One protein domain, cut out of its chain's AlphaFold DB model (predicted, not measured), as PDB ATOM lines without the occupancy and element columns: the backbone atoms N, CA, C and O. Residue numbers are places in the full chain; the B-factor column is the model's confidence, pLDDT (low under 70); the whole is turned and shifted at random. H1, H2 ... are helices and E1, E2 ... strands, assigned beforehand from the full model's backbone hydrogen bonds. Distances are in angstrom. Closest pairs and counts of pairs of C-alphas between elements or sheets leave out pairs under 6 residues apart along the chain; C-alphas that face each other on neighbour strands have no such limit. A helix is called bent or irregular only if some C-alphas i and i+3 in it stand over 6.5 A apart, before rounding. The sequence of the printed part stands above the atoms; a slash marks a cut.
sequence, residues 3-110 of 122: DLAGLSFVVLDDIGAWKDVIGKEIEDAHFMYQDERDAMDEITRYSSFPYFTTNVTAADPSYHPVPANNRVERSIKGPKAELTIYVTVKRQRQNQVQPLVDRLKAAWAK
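This is residues 3 to 110 of the 122 residues of the protein "Putative transcription regulator" of Limosilactobacillus fermentum (UniProt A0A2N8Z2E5). A small body is built round two short parallel strands, E1 and E2, with H2 packed on them and H1 near E2; a long unnamed loop passes round this body, then reaches out as an arm to the kinked helix H3, whose later residues fold back toward the body. Residues 90 to 96, at the far end of that arm, stick out free. The printed part has 108 residues, with three named helices and two named strands in the order E1, H1, E2, H2, H3; the sheet is E1 beside E2, parallel. The class is mixed, helices and strands, with 46 residues, under half of those printed, in named elements. The whole is loose, with a radius of gyration of the C-alphas of 16.9 A, and elongated, spanning 50 by 29 by 25 A.

Find C-alpha 8 at (-7.833, -63.901, -37.881); there E1 begins, residues 8 to 12, 13.4 A long. Its neighbour E2 is residues 30 to 34, 13.0 A long. Between them along the chain is H1, residues 18 to 25, 10.3 A. After E2 look for H2, residues 37 to 46, 14.4 A, from C-alpha 37 at (-16.380, -53.031, -26.538). H3, residues 91 to 108, 22.2 A, ends at C-alpha 108 at (-0.955, -36.026, -25.098). H3 is irregular, with C-alphas 92 and 95 7.9 A apart, and has a kink of 66 degrees near residue 98.

Start at the sheet, where E1 and E2 are parallel, with 29 degrees between their directions. Look there for N 9 and O 30, 2.8 A apart, and N 34 and O 11, 2.8 A, both within hydrogen-bond range. E1, H1, E2 form a strand-helix-strand unit, two parallel neighbour strands with a helix between them in the chain, and its crossover is right-handed. H1 and E2 are near each other, with 5 pairs of C-alphas within 10 A. H2 has 6 pairs of C-alphas within 8 A of E1, the closest being those of Val 10 and Met 40, 7.0 A apart. H2 and E2 have their closest C-alphas in Gln 34 and Met 40, 6.0 A apart. H1 and H2 are apart, and H3 is apart from E1, E2, H1 and H2. In H1 and H2 every O i to N i+4 pair is within hydrogen-bond range; in H3 10 of 14 are.

The C-alphas farthest apart are those of Asn 70 and Gln 92, 53.8 A. The printed part has no cut. The link from H2 to H3, residues 47 to 90, is long; the other links are tight. The mean pLDDT of the printed part is 87.9, and residues 68 to 69 are under 70.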
ATOM      1  N   ASP A   3       4.556 -62.111 -40.829       76.38
ATOM      2  CA  ASP A   3       4.214 -63.171 -39.860       76.38
ATOM      3  C   ASP A   3       2.759 -63.103 -39.347       76.38
ATOM      4  O   ASP A   3       2.345 -63.938 -38.545       76.38
ATOM      5  N   LEU A   4       1.999 -62.083 -39.758       82.69
ATOM      6  CA  LEU A   4       0.600 -61.865 -39.385       82.69
ATOM      7  C   LEU A   4      -0.383 -62.277 -40.497       82.69
ATOM      8  O   LEU A   4      -1.591 -62.273 -40.259       82.69
ATOM      9  N   ALA A   5       0.114 -62.625 -41.689       84.06
ATOM     10  CA  ALA A   5      -0.708 -63.068 -42.815       84.06
ATOM     11  C   ALA A   5      -1.414 -64.403 -42.505       84.06
ATOM     12  O   ALA A   5      -0.869 -65.264 -41.810       84.06
ATOM     13  N   GLY A   6      -2.643 -64.568 -42.996       85.81
ATOM     14  CA  GLY A   6      -3.488 -65.745 -42.769       85.81
ATOM     15  C   GLY A   6      -4.108 -65.839 -41.371       85.81
ATOM     16  O   GLY A   6      -4.896 -66.749 -41.107       85.81
ATOM     17  N   LEU A   7      -3.780 -64.922 -40.451       90.56
ATOM     18  CA  LEU A   7      -4.364 -64.898 -39.112       90.56
ATOM     19  C   LEU A   7      -5.720 -64.187 -39.103       90.56
ATOM     20  O   LEU A   7      -5.987 -63.283 -39.894       90.56
ATOM     21  N   SER A   8      -6.571 -64.587 -38.157       93.44
ATOM     22  CA  SER A   8      -7.833 -63.901 -37.881       93.44
ATOM     23  C   SER A   8      -7.717 -63.041 -36.627       93.44
ATOM     24  O   SER A   8      -7.356 -63.555 -35.571       93.44
ATOM     25  N   PHE A   9      -8.035 -61.754 -36.731       92.50
ATOM     26  CA  PHE A   9      -7.922 -60.778 -35.648       92.50
ATOM     27  C   PHE A   9      -9.290 -60.285 -35.196       92.50
ATOM     28  O   PHE A   9     -10.150 -59.998 -36.026       92.50
ATOM     29  N   VAL A  10      -9.456 -60.100 -33.889       92.69
ATOM     30  CA  VAL A  10     -10.592 -59.355 -33.329       92.69
ATOM     31  C   VAL A  10     -10.199 -57.885 -33.244       92.69
ATOM     32  O   VAL A  10      -9.132 -57.554 -32.721       92.69
ATOM     33  N   VAL A  11     -11.039 -57.002 -33.782       91.31
ATOM     34  CA  VAL A  11     -10.730 -55.573 -33.917       91.31
ATOM     35  C   VAL A  11     -11.976 -54.752 -33.585       91.31
ATOM     36  O   VAL A  11     -13.066 -55.130 -33.994       91.31
ATOM     37  N   LEU A  12     -11.844 -53.629 -32.873       89.88
ATOM     38  CA  LEU A  12     -12.955 -52.670 -32.765       89.88
ATOM     39  C   LEU A  12     -13.205 -52.006 -34.122       89.88
ATOM     40  O   LEU A  12     -12.257 -51.735 -34.860       89.88
ATOM     41  N   ASP A  13     -14.458 -51.707 -34.453       87.44
ATOM     42  CA  ASP A  13     -14.758 -51.029 -35.717       87.44
ATOM     43  C   ASP A  13     -14.277 -49.565 -35.714       87.44
ATOM     44  O   ASP A  13     -13.658 -49.102 -36.678       87.44
ATOM     45  N   ASP A  14     -14.448 -48.866 -34.586       85.69
ATOM     46  CA  ASP A  14     -14.080 -47.453 -34.414       85.69
ATOM     47  C   ASP A  14     -12.620 -47.255 -33.951       85.69
ATOM     48  O   ASP A  14     -12.322 -46.624 -32.937       85.69
ATOM     49  N   ILE A  15     -11.670 -47.827 -34.697       86.06
ATOM     50  CA  ILE A  15     -10.218 -47.634 -34.470       86.06
ATOM     51  C   ILE A  15      -9.611 -46.525 -35.343       86.06
ATOM     52  O   ILE A  15      -8.392 -46.311 -35.351       86.06
ATOM     53  N   GLY A  16     -10.448 -45.812 -36.099       87.62
ATOM     54  CA  GLY A  16     -10.040 -44.715 -36.974       87.62
ATOM     55  C   GLY A  16      -9.011 -45.133 -38.031       87.62
ATOM     56  O   GLY A  16      -9.135 -46.177 -38.670       87.62
ATOM     57  N   ALA A  17      -7.968 -44.315 -38.213       89.25
ATOM     58  CA  ALA A  17      -6.948 -44.507 -39.251       89.25
ATOM     59  C   ALA A  17      -6.191 -45.845 -39.151       89.25
ATOM     60  O   ALA A  17      -5.613 -46.296 -40.141       89.25
ATOM     61  N   TRP A  18      -6.213 -46.508 -37.989       90.31
ATOM     62  CA  TRP A  18      -5.636 -47.844 -37.851       90.31
ATOM     63  C   TRP A  18      -6.322 -48.879 -38.738       90.31
ATOM     64  O   TRP A  18      -5.636 -49.786 -39.201       90.31
ATOM     65  N   LYS A  19      -7.619 -48.720 -39.043       90.50
ATOM     66  CA  LYS A  19      -8.365 -49.619 -39.938       90.50
ATOM     67  C   LYS A  19      -7.724 -49.682 -41.327       90.50
ATOM     68  O   LYS A  19      -7.526 -50.769 -41.865       90.50
ATOM     69  N   ASP A  20      -7.307 -48.532 -41.855       90.12
ATOM     70  CA  ASP A  20      -6.613 -48.445 -43.143       90.12
ATOM     71  C   ASP A  20      -5.180 -48.984 -43.073       90.12
ATOM     72  O   ASP A  20      -4.709 -49.610 -44.024       90.12
ATOM     73  N   VAL A  21      -4.468 -48.726 -41.970       89.88
ATOM     74  CA  VAL A  21      -3.079 -49.177 -41.792       89.88
ATOM     75  C   VAL A  21      -3.017 -50.701 -41.736       89.88
ATOM     76  O   VAL A  21      -2.280 -51.300 -42.513       89.88
ATOM     77  N   ILE A  22      -3.814 -51.345 -40.877       88.19
ATOM     78  CA  ILE A  22      -3.783 -52.809 -40.744       88.19
ATOM     79  C   ILE A  22      -4.252 -53.501 -42.026       88.19
ATOM     80  O   ILE A  22      -3.661 -54.502 -42.413       88.19
ATOM     81  N   GLY A  23      -5.245 -52.935 -42.723       86.62
ATOM     82  CA  GLY A  23      -5.745 -53.497 -43.977       86.62
ATOM     83  C   GLY A  23      -4.733 -53.430 -45.124       86.62
ATOM     84  O   GLY A  23      -4.722 -54.314 -45.973       86.62
ATOM     85  N   LYS A  24      -3.871 -52.405 -45.154       88.25
ATOM     86  CA  LYS A  24      -2.818 -52.264 -46.175       88.25
ATOM     87  C   LYS A  24      -1.555 -53.048 -45.848       88.25
ATOM     88  O   LYS A  24      -0.857 -53.475 -46.755       88.25
ATOM     89  N   GLU A  25      -1.214 -53.159 -44.570       87.44
ATOM     90  CA  GLU A  25       0.098 -53.661 -44.150       87.44
ATOM     91  C   GLU A  25       0.094 -55.126 -43.714       87.44
ATOM     92  O   GLU A  25       1.150 -55.761 -43.659       87.44
ATOM     93  N   ILE A  26      -1.087 -55.664 -43.415       85.88
ATOM     94  CA  ILE A  26      -1.303 -57.074 -43.114       85.88
ATOM     95  C   ILE A  26      -2.225 -57.638 -44.192       85.88
ATOM     96  O   ILE A  26      -3.399 -57.933 -43.968       85.88
ATOM     97  N   GLU A  27      -1.675 -57.729 -45.400       79.69
ATOM     98  CA  GLU A  27      -2.342 -58.397 -46.511       79.69
ATOM     99  C   GLU A  27      -2.628 -59.862 -46.133       79.69
ATOM    100  O   GLU A  27      -1.855 -60.491 -45.406       79.69
ATOM    101  N   ASP A  28      -3.753 -60.394 -46.615       86.50
ATOM    102  CA  ASP A  28      -4.189 -61.780 -46.378       86.50
ATOM    103  C   ASP A  28      -4.541 -62.126 -44.912       86.50
ATOM    104  O   ASP A  28      -4.582 -63.291 -44.533       86.50
ATOM    105  N   ALA A  29      -4.820 -61.132 -44.060       89.25
ATOM    106  CA  ALA A  29      -5.439 -61.358 -42.751       89.25
ATOM    107  C   ALA A  29      -6.970 -61.233 -42.798       89.25
ATOM    108  O   ALA A  29      -7.548 -60.512 -43.616       89.25
ATOM    109  N   HIS A  30      -7.638 -61.903 -41.858       92.06
ATOM    110  CA  HIS A  30      -9.080 -61.795 -41.654       92.06
ATOM    111  C   HIS A  30      -9.375 -60.934 -40.423       92.06
ATOM    112  O   HIS A  30      -8.925 -61.240 -39.323       92.06
ATOM    113  N   PHE A  31     -10.161 -59.872 -40.578       92.44
ATOM    114  CA  PHE A  31     -10.515 -58.978 -39.473       92.44
ATOM    115  C   PHE A  31     -11.984 -59.167 -39.078       92.44
ATOM    116  O   PHE A  31     -12.885 -58.996 -39.897       92.44
ATOM    117  N   MET A  32     -12.219 -59.525 -37.815       92.94
ATOM    118  CA  MET A  32     -13.539 -59.658 -37.201       92.94
ATOM    119  C   MET A  32     -13.859 -58.378 -36.426       92.94
ATOM    120  O   MET A  32     -13.494 -58.244 -35.254       92.94
ATOM    121  N   TYR A  33     -14.515 -57.433 -37.094       91.94
ATOM    122  CA  TYR A  33     -14.864 -56.142 -36.503       91.94
ATOM    123  C   TYR A  33     -15.986 -56.270 -35.469       91.94
ATOM    124  O   TYR A  33     -16.963 -56.978 -35.704       91.94
ATOM    125  N   GLN A  34     -15.819 -55.598 -34.330       92.19
ATOM    126  CA  GLN A  34     -16.791 -55.511 -33.242       92.19
ATOM    127  C   GLN A  34     -17.175 -54.048 -33.019       92.19
ATOM    128  O   GLN A  34     -16.303 -53.204 -32.805       92.19
ATOM    129  N   ASP A  35     -18.474 -53.762 -33.025       90.12
ATOM    130  CA  ASP A  35     -18.992 -52.415 -32.748       90.12
ATOM    131  C   ASP A  35     -19.053 -52.130 -31.239       90.12
ATOM    132  O   ASP A  35     -18.959 -50.985 -30.798       90.12
ATOM    133  N   GLU A  36     -19.179 -53.186 -30.431       89.00
ATOM    134  CA  GLU A  36     -19.339 -53.107 -28.982       89.00
ATOM    135  C   GLU A  36     -18.070 -53.567 -28.258       89.00
ATOM    136  O   GLU A  36     -17.556 -54.667 -28.481       89.00
ATOM    137  N   ARG A  37     -17.575 -52.726 -27.340       85.56
ATOM    138  CA  ARG A  37     -16.380 -53.031 -26.538       85.56
ATOM    139  C   ARG A  37     -16.582 -54.256 -25.649       85.56
ATOM    140  O   ARG A  37     -15.689 -55.092 -25.584       85.56
ATOM    141  N   ASP A  38     -17.758 -54.401 -25.048       88.19
ATOM    142  CA  ASP A  38     -18.072 -55.547 -24.189       88.19
ATOM    143  C   ASP A  38     -18.034 -56.868 -24.976       88.19
ATOM    144  O   ASP A  38     -17.485 -57.862 -24.500       88.19
ATOM    145  N   ALA A  39     -18.526 -56.863 -26.223       88.75
ATOM    146  CA  ALA A  39     -18.442 -58.017 -27.116       88.75
ATOM    147  C   ALA A  39     -16.984 -58.354 -27.468       88.75
ATOM    148  O   ALA A  39     -16.586 -59.521 -27.437       88.75
ATOM    149  N   MET A  40     -16.154 -57.343 -27.753       89.56
ATOM    150  CA  MET A  40     -14.721 -57.562 -27.955       89.56
ATOM    151  C   MET A  40     -14.059 -58.159 -26.709       89.56
ATOM    152  O   MET A  40     -13.288 -59.115 -26.832       89.56
ATOM    153  N   ASP A  41     -14.340 -57.624 -25.525       87.75
ATOM    154  CA  ASP A  41     -13.758 -58.093 -24.266       87.75
ATOM    155  C   ASP A  41     -14.146 -59.551 -23.979       87.75
ATOM    156  O   ASP A  41     -13.304 -60.349 -23.564       87.75
ATOM    157  N   GLU A  42     -15.393 -59.939 -24.255       89.06
ATOM    158  CA  GLU A  42     -15.851 -61.321 -24.114       89.06
ATOM    159  C   GLU A  42     -15.146 -62.258 -25.108       89.06
ATOM    160  O   GLU A  42     -14.558 -63.269 -24.708       89.06
ATOM    161  N   ILE A  43     -15.112 -61.901 -26.397       89.94
ATOM    162  CA  ILE A  43     -14.461 -62.721 -27.427       89.94
ATOM    163  C   ILE A  43     -12.965 -62.853 -27.136       89.94
ATOM    164  O   ILE A  43     -12.410 -63.951 -27.206       89.94
ATOM    165  N   THR A  44     -12.280 -61.761 -26.802       88.94
ATOM    166  CA  THR A  44     -10.837 -61.786 -26.523       88.94
ATOM    167  C   THR A  44     -10.516 -62.545 -25.233       88.94
ATOM    168  O   THR A  44      -9.481 -63.212 -25.163       88.94
ATOM    169  N   ARG A  45     -11.419 -62.552 -24.245       87.50
ATOM    170  CA  ARG A  45     -11.272 -63.347 -23.017       87.50
ATOM    171  C   ARG A  45     -11.376 -64.853 -23.250       87.50
ATOM    172  O   ARG A  45     -10.654 -65.599 -22.590       87.50
ATOM    173  N   TYR A  46     -12.244 -65.300 -24.159       88.31
ATOM    174  CA  TYR A  46     -12.553 -66.728 -24.330       88.31
ATOM    175  C   TYR A  46     -12.033 -67.363 -25.626       88.31
ATOM    176  O   TYR A  46     -12.042 -68.587 -25.748       88.31
ATOM    177  N   SER A  47     -11.548 -66.575 -26.585       88.00
ATOM    178  CA  SER A  47     -10.909 -67.081 -27.807       88.00
ATOM    179  C   SER A  47      -9.382 -67.047 -27.717       88.00
ATOM    180  O   SER A  47      -8.807 -66.425 -26.824       88.00
ATOM    181  N   SER A  48      -8.712 -67.685 -28.679       87.75
ATOM    182  CA  SER A  48      -7.269 -67.560 -28.923       87.75
ATOM    183  C   SER A  48      -6.940 -66.559 -30.036       87.75
ATOM    184  O   SER A  48      -5.779 -66.452 -30.436       87.75
ATOM    185  N   PHE A  49      -7.932 -65.817 -30.544       89.94
ATOM    186  CA  PHE A  49      -7.689 -64.864 -31.617       89.94
ATOM    187  C   PHE A  49      -6.806 -63.705 -31.124       89.94
ATOM    188  O   PHE A  49      -7.015 -63.185 -30.012       89.94
ATOM    189  N   PRO A  50      -5.794 -63.301 -31.912       90.00
ATOM    190  CA  PRO A  50      -5.028 -62.094 -31.646       90.00
ATOM    191  C   PRO A  50      -5.895 -60.834 -31.783       90.00
ATOM    192  O   PRO A  50      -6.883 -60.801 -32.516       90.00
ATOM    193  N   TYR A  51      -5.492 -59.779 -31.082       90.00
ATOM    194  CA  TYR A  51      -6.064 -58.439 -31.181       90.00
ATOM    195  C   TYR A  51      -4.938 -57.406 -31.074       90.00
ATOM    196  O   TYR A  51      -3.861 -57.709 -30.551       90.00
ATOM    197  N   PHE A  52      -5.173 -56.201 -31.589       87.19
ATOM    198  CA  PHE A  52      -4.188 -55.122 -31.552       87.19
ATOM    199  C   PHE A  52      -4.457 -54.168 -30.394       87.19
ATOM    200  O   PHE A  52      -5.600 -53.822 -30.100       87.19
ATOM    201  N   THR A  53      -3.379 -53.690 -29.787       87.38
ATOM    202  CA  THR A  53      -3.384 -52.569 -28.849       87.38
ATOM    203  C   THR A  53      -2.354 -51.539 -29.298       87.38
ATOM    204  O   THR A  53      -1.451 -51.827 -30.086       87.38
ATOM    205  N   THR A  54      -2.494 -50.316 -28.799       87.94
ATOM    206  CA  THR A  54      -1.495 -49.257 -28.963       87.94
ATOM    207  C   THR A  54      -0.953 -48.852 -27.598       87.94
ATOM    208  O   THR A  54      -1.549 -49.147 -26.562       87.94
ATOM    209  N   ASN A  55       0.141 -48.096 -27.587       86.38
ATOM    210  CA  ASN A  55       0.641 -47.420 -26.388       86.38
ATOM    211  C   ASN A  55      -0.415 -46.513 -25.721       86.38
ATOM    212  O   ASN A  55      -0.371 -46.313 -24.511       86.38
ATOM    213  N   VAL A  56      -1.384 -45.994 -26.486       87.75
ATOM    214  CA  VAL A  56      -2.476 -45.159 -25.960       87.75
ATOM    215  C   VAL A  56      -3.601 -46.000 -25.348       87.75
ATOM    216  O   VAL A  56      -4.243 -45.545 -24.408       87.75
ATOM    217  N   THR A  57      -3.812 -47.239 -25.809       86.06
ATOM    218  CA  THR A  57      -4.857 -48.141 -25.289       86.06
ATOM    219  C   THR A  57      -4.716 -48.373 -23.783       86.06
ATOM    220  O   THR A  57      -5.713 -48.399 -23.075       86.06
ATOM    221  N   ALA A  58      -3.486 -48.457 -23.268       81.44
ATOM    222  CA  ALA A  58      -3.227 -48.627 -21.836       81.44
ATOM    223  C   ALA A  58      -3.628 -47.412 -20.973       81.44
ATOM    224  O   ALA A  58      -3.750 -47.539 -19.758       81.44
ATOM    225  N   ALA A  59      -3.809 -46.236 -21.580       84.31
ATOM    226  CA  ALA A  59      -4.244 -45.025 -20.888       84.31
ATOM    227  C   ALA A  59      -5.774 -44.847 -20.888       84.31
ATOM    228  O   ALA A  59      -6.268 -43.905 -20.269       84.31
ATOM    229  N   ASP A  60      -6.518 -45.716 -21.581       85.00
ATOM    230  CA  ASP A  60      -7.980 -45.715 -21.606       85.00
ATOM    231  C   ASP A  60      -8.529 -46.352 -20.313       85.00
ATOM    232  O   ASP A  60      -8.303 -47.539 -20.080       85.00
ATOM    233  N   PRO A  61      -9.273 -45.614 -19.465       84.12
ATOM    234  CA  PRO A  61      -9.842 -46.165 -18.233       84.12
ATOM    235  C   PRO A  61     -10.857 -47.291 -18.461       84.12
ATOM    236  O   PRO A  61     -11.131 -48.051 -17.536       84.12
ATOM    237  N   SER A  62     -11.439 -47.370 -19.662       82.06
ATOM    238  CA  SER A  62     -12.383 -48.423 -20.053       82.06
ATOM    239  C   SER A  62     -11.699 -49.668 -20.620       82.06
ATOM    240  O   SER A  62     -12.366 -50.658 -20.907       82.06
ATOM    241  N   TYR A  63     -10.376 -49.639 -20.796       82.56
ATOM    242  CA  TYR A  63      -9.631 -50.798 -21.262       82.56
ATOM    243  C   TYR A  63      -9.368 -51.775 -20.113       82.56
ATOM    244  O   TYR A  63      -8.704 -51.453 -19.125       82.56
ATOM    245  N   HIS A  64      -9.844 -53.006 -20.282       81.38
ATOM    246  CA  HIS A  64      -9.581 -54.108 -19.370       81.38
ATOM    247  C   HIS A  64      -8.654 -55.123 -20.048       81.38
ATOM    248  O   HIS A  64      -9.099 -55.869 -20.921       81.38
ATOM    249  N   PRO A  65      -7.359 -55.176 -19.685       75.50
ATOM    250  CA  PRO A  65      -6.443 -56.123 -20.303       75.50
ATOM    251  C   PRO A  65      -6.904 -57.558 -20.043       75.50
ATOM    252  O   PRO A  65      -7.206 -57.945 -18.910       75.50
ATOM    253  N   VAL A  66      -6.936 -58.360 -21.105       76.62
ATOM    254  CA  VAL A  66      -7.227 -59.790 -21.002       76.62
ATOM    255  C   VAL A  66      -6.092 -60.462 -20.221       76.62
ATOM    256  O   VAL A  66      -4.923 -60.207 -20.523       76.62
ATOM    257  N   PRO A  67      -6.390 -61.327 -19.231       75.50
ATOM    258  CA  PRO A  67      -5.360 -62.053 -18.499       75.50
ATOM    259  C   PRO A  67      -4.416 -62.808 -19.443       75.50
ATOM    260  O   PRO A  67      -4.857 -63.399 -20.428       75.50
ATOM    261  N   ALA A  68      -3.127 -62.859 -19.106       68.50
ATOM    262  CA  ALA A  68      -2.077 -63.478 -19.924       68.50
ATOM    263  C   ALA A  68      -2.175 -65.016 -20.060       68.50
ATOM    264  O   ALA A  68      -1.237 -65.659 -20.528       68.50
ATOM    265  N   ASN A  69      -3.295 -65.633 -19.668       68.25
ATOM    266  CA  ASN A  69      -3.491 -67.078 -19.729       68.25
ATOM    267  C   ASN A  69      -3.389 -67.560 -21.181       68.25
ATOM    268  O   ASN A  69      -4.328 -67.436 -21.964       68.25
ATOM    269  N   ASN A  70      -2.226 -68.120 -21.522       74.00
ATOM    270  CA  ASN A  70      -1.871 -68.600 -22.856       74.00
ATOM    271  C   ASN A  70      -1.812 -67.508 -23.947       74.00
ATOM    272  O   ASN A  70      -1.946 -67.799 -25.136       74.00
ATOM    273  N   ARG A  71      -1.603 -66.246 -23.550       83.25
ATOM    274  CA  ARG A  71      -1.427 -65.105 -24.457       83.25
ATOM    275  C   ARG A  71      -0.057 -64.487 -24.227       83.25
ATOM    276  O   ARG A  71       0.386 -64.354 -23.092       83.25
ATOM    277  N   VAL A  72       0.606 -64.093 -25.311       85.19
ATOM    278  CA  VAL A  72       1.894 -63.404 -25.229       85.19
ATOM    279  C   VAL A  72       1.830 -62.131 -26.052       85.19
ATOM    280  O   VAL A  72       1.508 -62.171 -27.239       85.19
ATOM    281  N   GLU A  73       2.154 -61.008 -25.421       86.25
ATOM    282  CA  GLU A  73       2.251 -59.728 -26.108       86.25
ATOM    283  C   GLU A  73       3.446 -59.724 -27.074       86.25
ATOM    284  O   GLU A  73       4.540 -60.222 -26.777       86.25
ATOM    285  N   ARG A  74       3.227 -59.170 -28.269       86.00
ATOM    286  CA  ARG A  74       4.245 -59.032 -29.311       86.00
ATOM    287  C   ARG A  74       4.245 -57.601 -29.824       86.00
ATOM    288  O   ARG A  74       3.332 -57.192 -30.533       86.00
ATOM    289  N   SER A  75       5.293 -56.850 -29.494       85.88
ATOM    290  CA  SER A  75       5.460 -55.498 -30.022       85.88
ATOM    291  C   SER A  75       5.761 -55.539 -31.519       85.88
ATOM    292  O   SER A  75       6.733 -56.161 -31.955       85.88
ATOM    293  N   ILE A  76       4.959 -54.822 -32.301       83.62
ATOM    294  CA  ILE A  76       5.198 -54.611 -33.727       83.62
ATOM    295  C   ILE A  76       6.110 -53.389 -33.865       83.62
ATOM    296  O   ILE A  76       5.797 -52.317 -33.355       83.62
ATOM    297  N   LYS A  77       7.259 -53.555 -34.525       81.56
ATOM    298  CA  LYS A  77       8.242 -52.483 -34.744       81.56
ATOM    299  C   LYS A  77       8.297 -52.106 -36.220       81.56
ATOM    300  O   LYS A  77       8.205 -52.975 -37.085       81.56
ATOM    301  N   GLY A  78       8.514 -50.826 -36.498       80.88
ATOM    302  CA  GLY A  78       8.743 -50.308 -37.846       80.88
ATOM    303  C   GLY A  78       7.947 -49.033 -38.126       80.88
ATOM    304  O   GLY A  78       6.986 -48.746 -37.418       80.88
ATOM    305  N   PRO A  79       8.296 -48.291 -39.191       79.44
ATOM    306  CA  PRO A  79       7.718 -46.972 -39.478       79.44
ATOM    307  C   PRO A  79       6.212 -47.007 -39.762       79.44
ATOM    308  O   PRO A  79       5.544 -45.984 -39.706       79.44
ATOM    309  N   LYS A  80       5.676 -48.184 -40.087       83.62
ATOM    310  CA  LYS A  80       4.257 -48.397 -40.382       83.62
ATOM    311  C   LYS A  80       3.442 -48.856 -39.167       83.62
ATOM    312  O   LYS A  80       2.234 -49.011 -39.267       83.62
ATOM    313  N   ALA A  81       4.108 -49.082 -38.033       84.88
ATOM    314  CA  ALA A  81       3.492 -49.391 -36.742       84.88
ATOM    315  C   ALA A  81       3.353 -48.136 -35.859       84.88
ATOM    316  O   ALA A  81       3.172 -48.234 -34.649       84.88
ATOM    317  N   GLU A  82       3.442 -46.953 -36.468       87.88
ATOM    318  CA  GLU A  82       3.326 -45.658 -35.810       87.88
ATOM    319  C   GLU A  82       2.305 -44.799 -36.558       87.88
ATOM    320  O   GLU A  82       2.228 -44.826 -37.788       87.88
ATOM    321  N   LEU A  83       1.528 -44.011 -35.815       87.25
ATOM    322  CA  LEU A  83       0.552 -43.083 -36.376       87.25
ATOM    323  C   LEU A  83       0.793 -41.683 -35.813       87.25
ATOM    324  O   LEU A  83       0.785 -41.477 -34.599       87.25
ATOM    325  N   THR A  84       0.974 -40.702 -36.699       87.06
ATOM    326  CA  THR A  84       1.056 -39.296 -36.286       87.06
ATOM    327  C   THR A  84      -0.346 -38.706 -36.181       87.06
ATOM    328  O   THR A  84      -1.098 -38.705 -37.156       87.06
ATOM    329  N   ILE A  85      -0.688 -38.171 -35.008       86.75
ATOM    330  CA  ILE A  85      -1.977 -37.518 -34.765       86.75
ATOM    331  C   ILE A  85      -1.842 -36.009 -34.956       86.75
ATOM    332  O   ILE A  85      -0.974 -35.361 -34.369       86.75
ATOM    333  N   TYR A  86      -2.741 -35.442 -35.758       89.81
ATOM    334  CA  TYR A  86      -2.789 -34.013 -36.042       89.81
ATOM    335  C   TYR A  86      -4.063 -33.382 -35.489       89.81
ATOM    336  O   TYR A  86      -5.131 -33.988 -35.473       89.81
ATOM    337  N   VAL A  87      -3.950 -32.115 -35.097       90.75
ATOM    338  CA  VAL A  87      -5.094 -31.280 -34.727       90.75
ATOM    339  C   VAL A  87      -5.320 -30.273 -35.842       90.75
ATOM    340  O   VAL A  87      -4.474 -29.414 -36.093       90.75
ATOM    341  N   THR A  88      -6.463 -30.364 -36.517       92.56
ATOM    342  CA  THR A  88      -6.819 -29.442 -37.600       92.56
ATOM    343  C   THR A  88      -7.758 -28.357 -37.086       92.56
ATOM    344  O   THR A  88      -8.824 -28.639 -36.546       92.56
ATOM    345  N   VAL A  89      -7.376 -27.093 -37.282       93.62
ATOM    346  CA  VAL A  89      -8.164 -25.929 -36.855       93.62
ATOM    347  C   VAL A  89      -8.433 -24.997 -38.033       93.62
ATOM    348  O   VAL A  89      -7.571 -24.777 -38.883       93.62
ATOM    349  N   LYS A  90      -9.633 -24.405 -38.088       95.12
ATOM    350  CA  LYS A  90      -9.923 -23.351 -39.072       95.12
ATOM    351  C   LYS A  90      -9.058 -22.132 -38.756       95.12
ATOM    352  O   LYS A  90      -9.148 -21.601 -37.651       95.12
ATOM    353  N   ARG A  91      -8.302 -21.636 -39.744       94.12
ATOM    354  CA  ARG A  91      -7.385 -20.488 -39.593       94.12
ATOM    355  C   ARG A  91      -8.039 -19.283 -38.904       94.12
ATOM    356  O   ARG A  91      -7.464 -18.712 -37.989       94.12
ATOM    357  N   GLN A  92      -9.280 -18.955 -39.267       96.50
ATOM    358  CA  GLN A  92     -10.037 -17.838 -38.676       96.50
ATOM    359  C   GLN A  92     -10.307 -17.980 -37.166       96.50
ATOM    360  O   GLN A  92     -10.534 -16.984 -36.489       96.50
ATOM    361  N   ARG A  93     -10.300 -19.206 -36.632       94.56
ATOM    362  CA  ARG A  93     -10.573 -19.500 -35.217       94.56
ATOM    363  C   ARG A  93      -9.332 -19.938 -34.447       94.56
ATOM    364  O   ARG A  93      -9.455 -20.225 -33.263       94.56
ATOM    365  N   GLN A  94      -8.155 -19.973 -35.081       93.88
ATOM    366  CA  GLN A  94      -6.935 -20.541 -34.495       93.88
ATOM    367  C   GLN A  94      -6.621 -19.947 -33.110       93.88
ATOM    368  O   GLN A  94      -6.416 -20.694 -32.164       93.88
ATOM    369  N   ASN A  95      -6.714 -18.621 -32.959       94.94
ATOM    370  CA  ASN A  95      -6.406 -17.943 -31.697       94.94
ATOM    371  C   ASN A  95      -7.436 -18.276 -30.607       94.94
ATOM    372  O   ASN A  95      -7.082 -18.390 -29.441       94.94
ATOM    373  N   GLN A  96      -8.705 -18.457 -30.987       95.94
ATOM    374  CA  GLN A  96      -9.777 -18.799 -30.049       95.94
ATOM    375  C   GLN A  96      -9.631 -20.234 -29.533       95.94
ATOM    376  O   GLN A  96      -9.915 -20.504 -28.371       95.94
ATOM    377  N   VAL A  97      -9.184 -21.158 -30.392       95.81
ATOM    378  CA  VAL A  97      -9.033 -22.577 -30.033       95.81
ATOM    379  C   VAL A  97      -7.654 -22.916 -29.473       95.81
ATOM    380  O   VAL A  97      -7.495 -23.997 -28.913       95.81
ATOM    381  N   GLN A  98      -6.673 -22.015 -29.576       95.25
ATOM    382  CA  GLN A  98      -5.300 -22.251 -29.127       95.25
ATOM    383  C   GLN A  98      -5.211 -22.787 -27.686       95.25
ATOM    384  O   GLN A  98      -4.554 -23.810 -27.499       95.25
ATOM    385  N   PRO A  99      -5.946 -22.247 -26.688       96.50
ATOM    386  CA  PRO A  99      -5.894 -22.786 -25.326       96.50
ATOM    387  C   PRO A  99      -6.371 -24.244 -25.223       96.50
ATOM    388  O   PRO A  99      -5.893 -25.010 -24.387       96.50
ATOM    389  N   LEU A 100      -7.325 -24.659 -26.065       96.00
ATOM    390  CA  LEU A 100      -7.762 -26.054 -26.132       96.00
ATOM    391  C   LEU A 100      -6.683 -26.937 -26.763       96.00
ATOM    392  O   LEU A 100      -6.405 -28.011 -26.237       96.00
ATOM    393  N   VAL A 101      -6.060 -26.471 -27.848       95.31
ATOM    394  CA  VAL A 101      -4.953 -27.176 -28.513       95.31
ATOM    395  C   VAL A 101      -3.782 -27.373 -27.551       95.31
ATOM    396  O   VAL A 101      -3.226 -28.466 -27.488       95.31
ATOM    397  N   ASP A 102      -3.437 -26.355 -26.764       95.50
ATOM    398  CA  ASP A 102      -2.338 -26.431 -25.799       95.50
ATOM    399  C   ASP A 102      -2.640 -27.430 -24.680       95.50
ATOM    400  O   ASP A 102      -1.788 -28.254 -24.344       95.50
ATOM    401  N   ARG A 103      -3.876 -27.440 -24.158       96.12
ATOM    402  CA  ARG A 103      -4.310 -28.461 -23.189       96.12
ATOM    403  C   ARG A 103      -4.270 -29.868 -23.774       96.12
ATOM    404  O   ARG A 103      -3.821 -30.781 -23.090       96.12
ATOM    405  N   LEU A 104      -4.699 -30.040 -25.024       93.81
ATOM    406  CA  LEU A 104      -4.661 -31.336 -25.700       93.81
ATOM    407  C   LEU A 104      -3.217 -31.818 -25.887       93.81
ATOM    408  O   LEU A 104      -2.919 -32.959 -25.556       93.81
ATOM    409  N   LYS A 105      -2.303 -30.944 -26.327       92.69
ATOM    410  CA  LYS A 105      -0.869 -31.259 -26.435       92.69
ATOM    411  C   LYS A 105      -0.258 -31.619 -25.081       92.69
ATOM    412  O   LYS A 105       0.489 -32.587 -24.990       92.69
ATOM    413  N   ALA A 106      -0.593 -30.870 -24.031       94.62
ATOM    414  CA  ALA A 106      -0.108 -31.137 -22.681       94.62
ATOM    415  C   ALA A 106      -0.648 -32.459 -22.111       94.62
ATOM    416  O   ALA A 106       0.064 -33.136 -21.376       94.62
ATOM    417  N   ALA A 107      -1.889 -32.833 -22.436       91.75
ATOM    418  CA  ALA A 107      -2.446 -34.137 -22.087       91.75
ATOM    419  C   ALA A 107      -1.782 -35.263 -22.895       91.75
ATOM    420  O   ALA A 107      -1.366 -36.261 -22.317       91.75
ATOM    421  N   TRP A 108      -1.606 -35.067 -24.206       89.81
ATOM    422  CA  TRP A 108      -0.955 -36.026 -25.098       89.81
ATOM    423  C   TRP A 108       0.480 -36.344 -24.668       89.81
ATOM    424  O   TRP A 108       0.878 -37.501 -24.655       89.81
ATOM    425  N   ALA A 109       1.240 -35.334 -24.236       90.19
ATOM    426  CA  ALA A 109       2.610 -35.503 -23.751       90.19
ATOM    427  C   ALA A 109       2.730 -36.366 -22.479       90.19
ATOM    428  O   ALA A 109       3.834 -36.768 -22.126       90.19
ATOM    429  N   LYS A 110       1.619 -36.631 -21.778       89.88
ATOM    430  CA  LYS A 110       1.576 -37.511 -20.600       89.88
ATOM    431  C   LYS A 110       1.231 -38.958 -20.950       89.88
ATOM    432  O   LYS A 110       1.302 -39.809 -20.069       89.88
TER     433      LYS A 110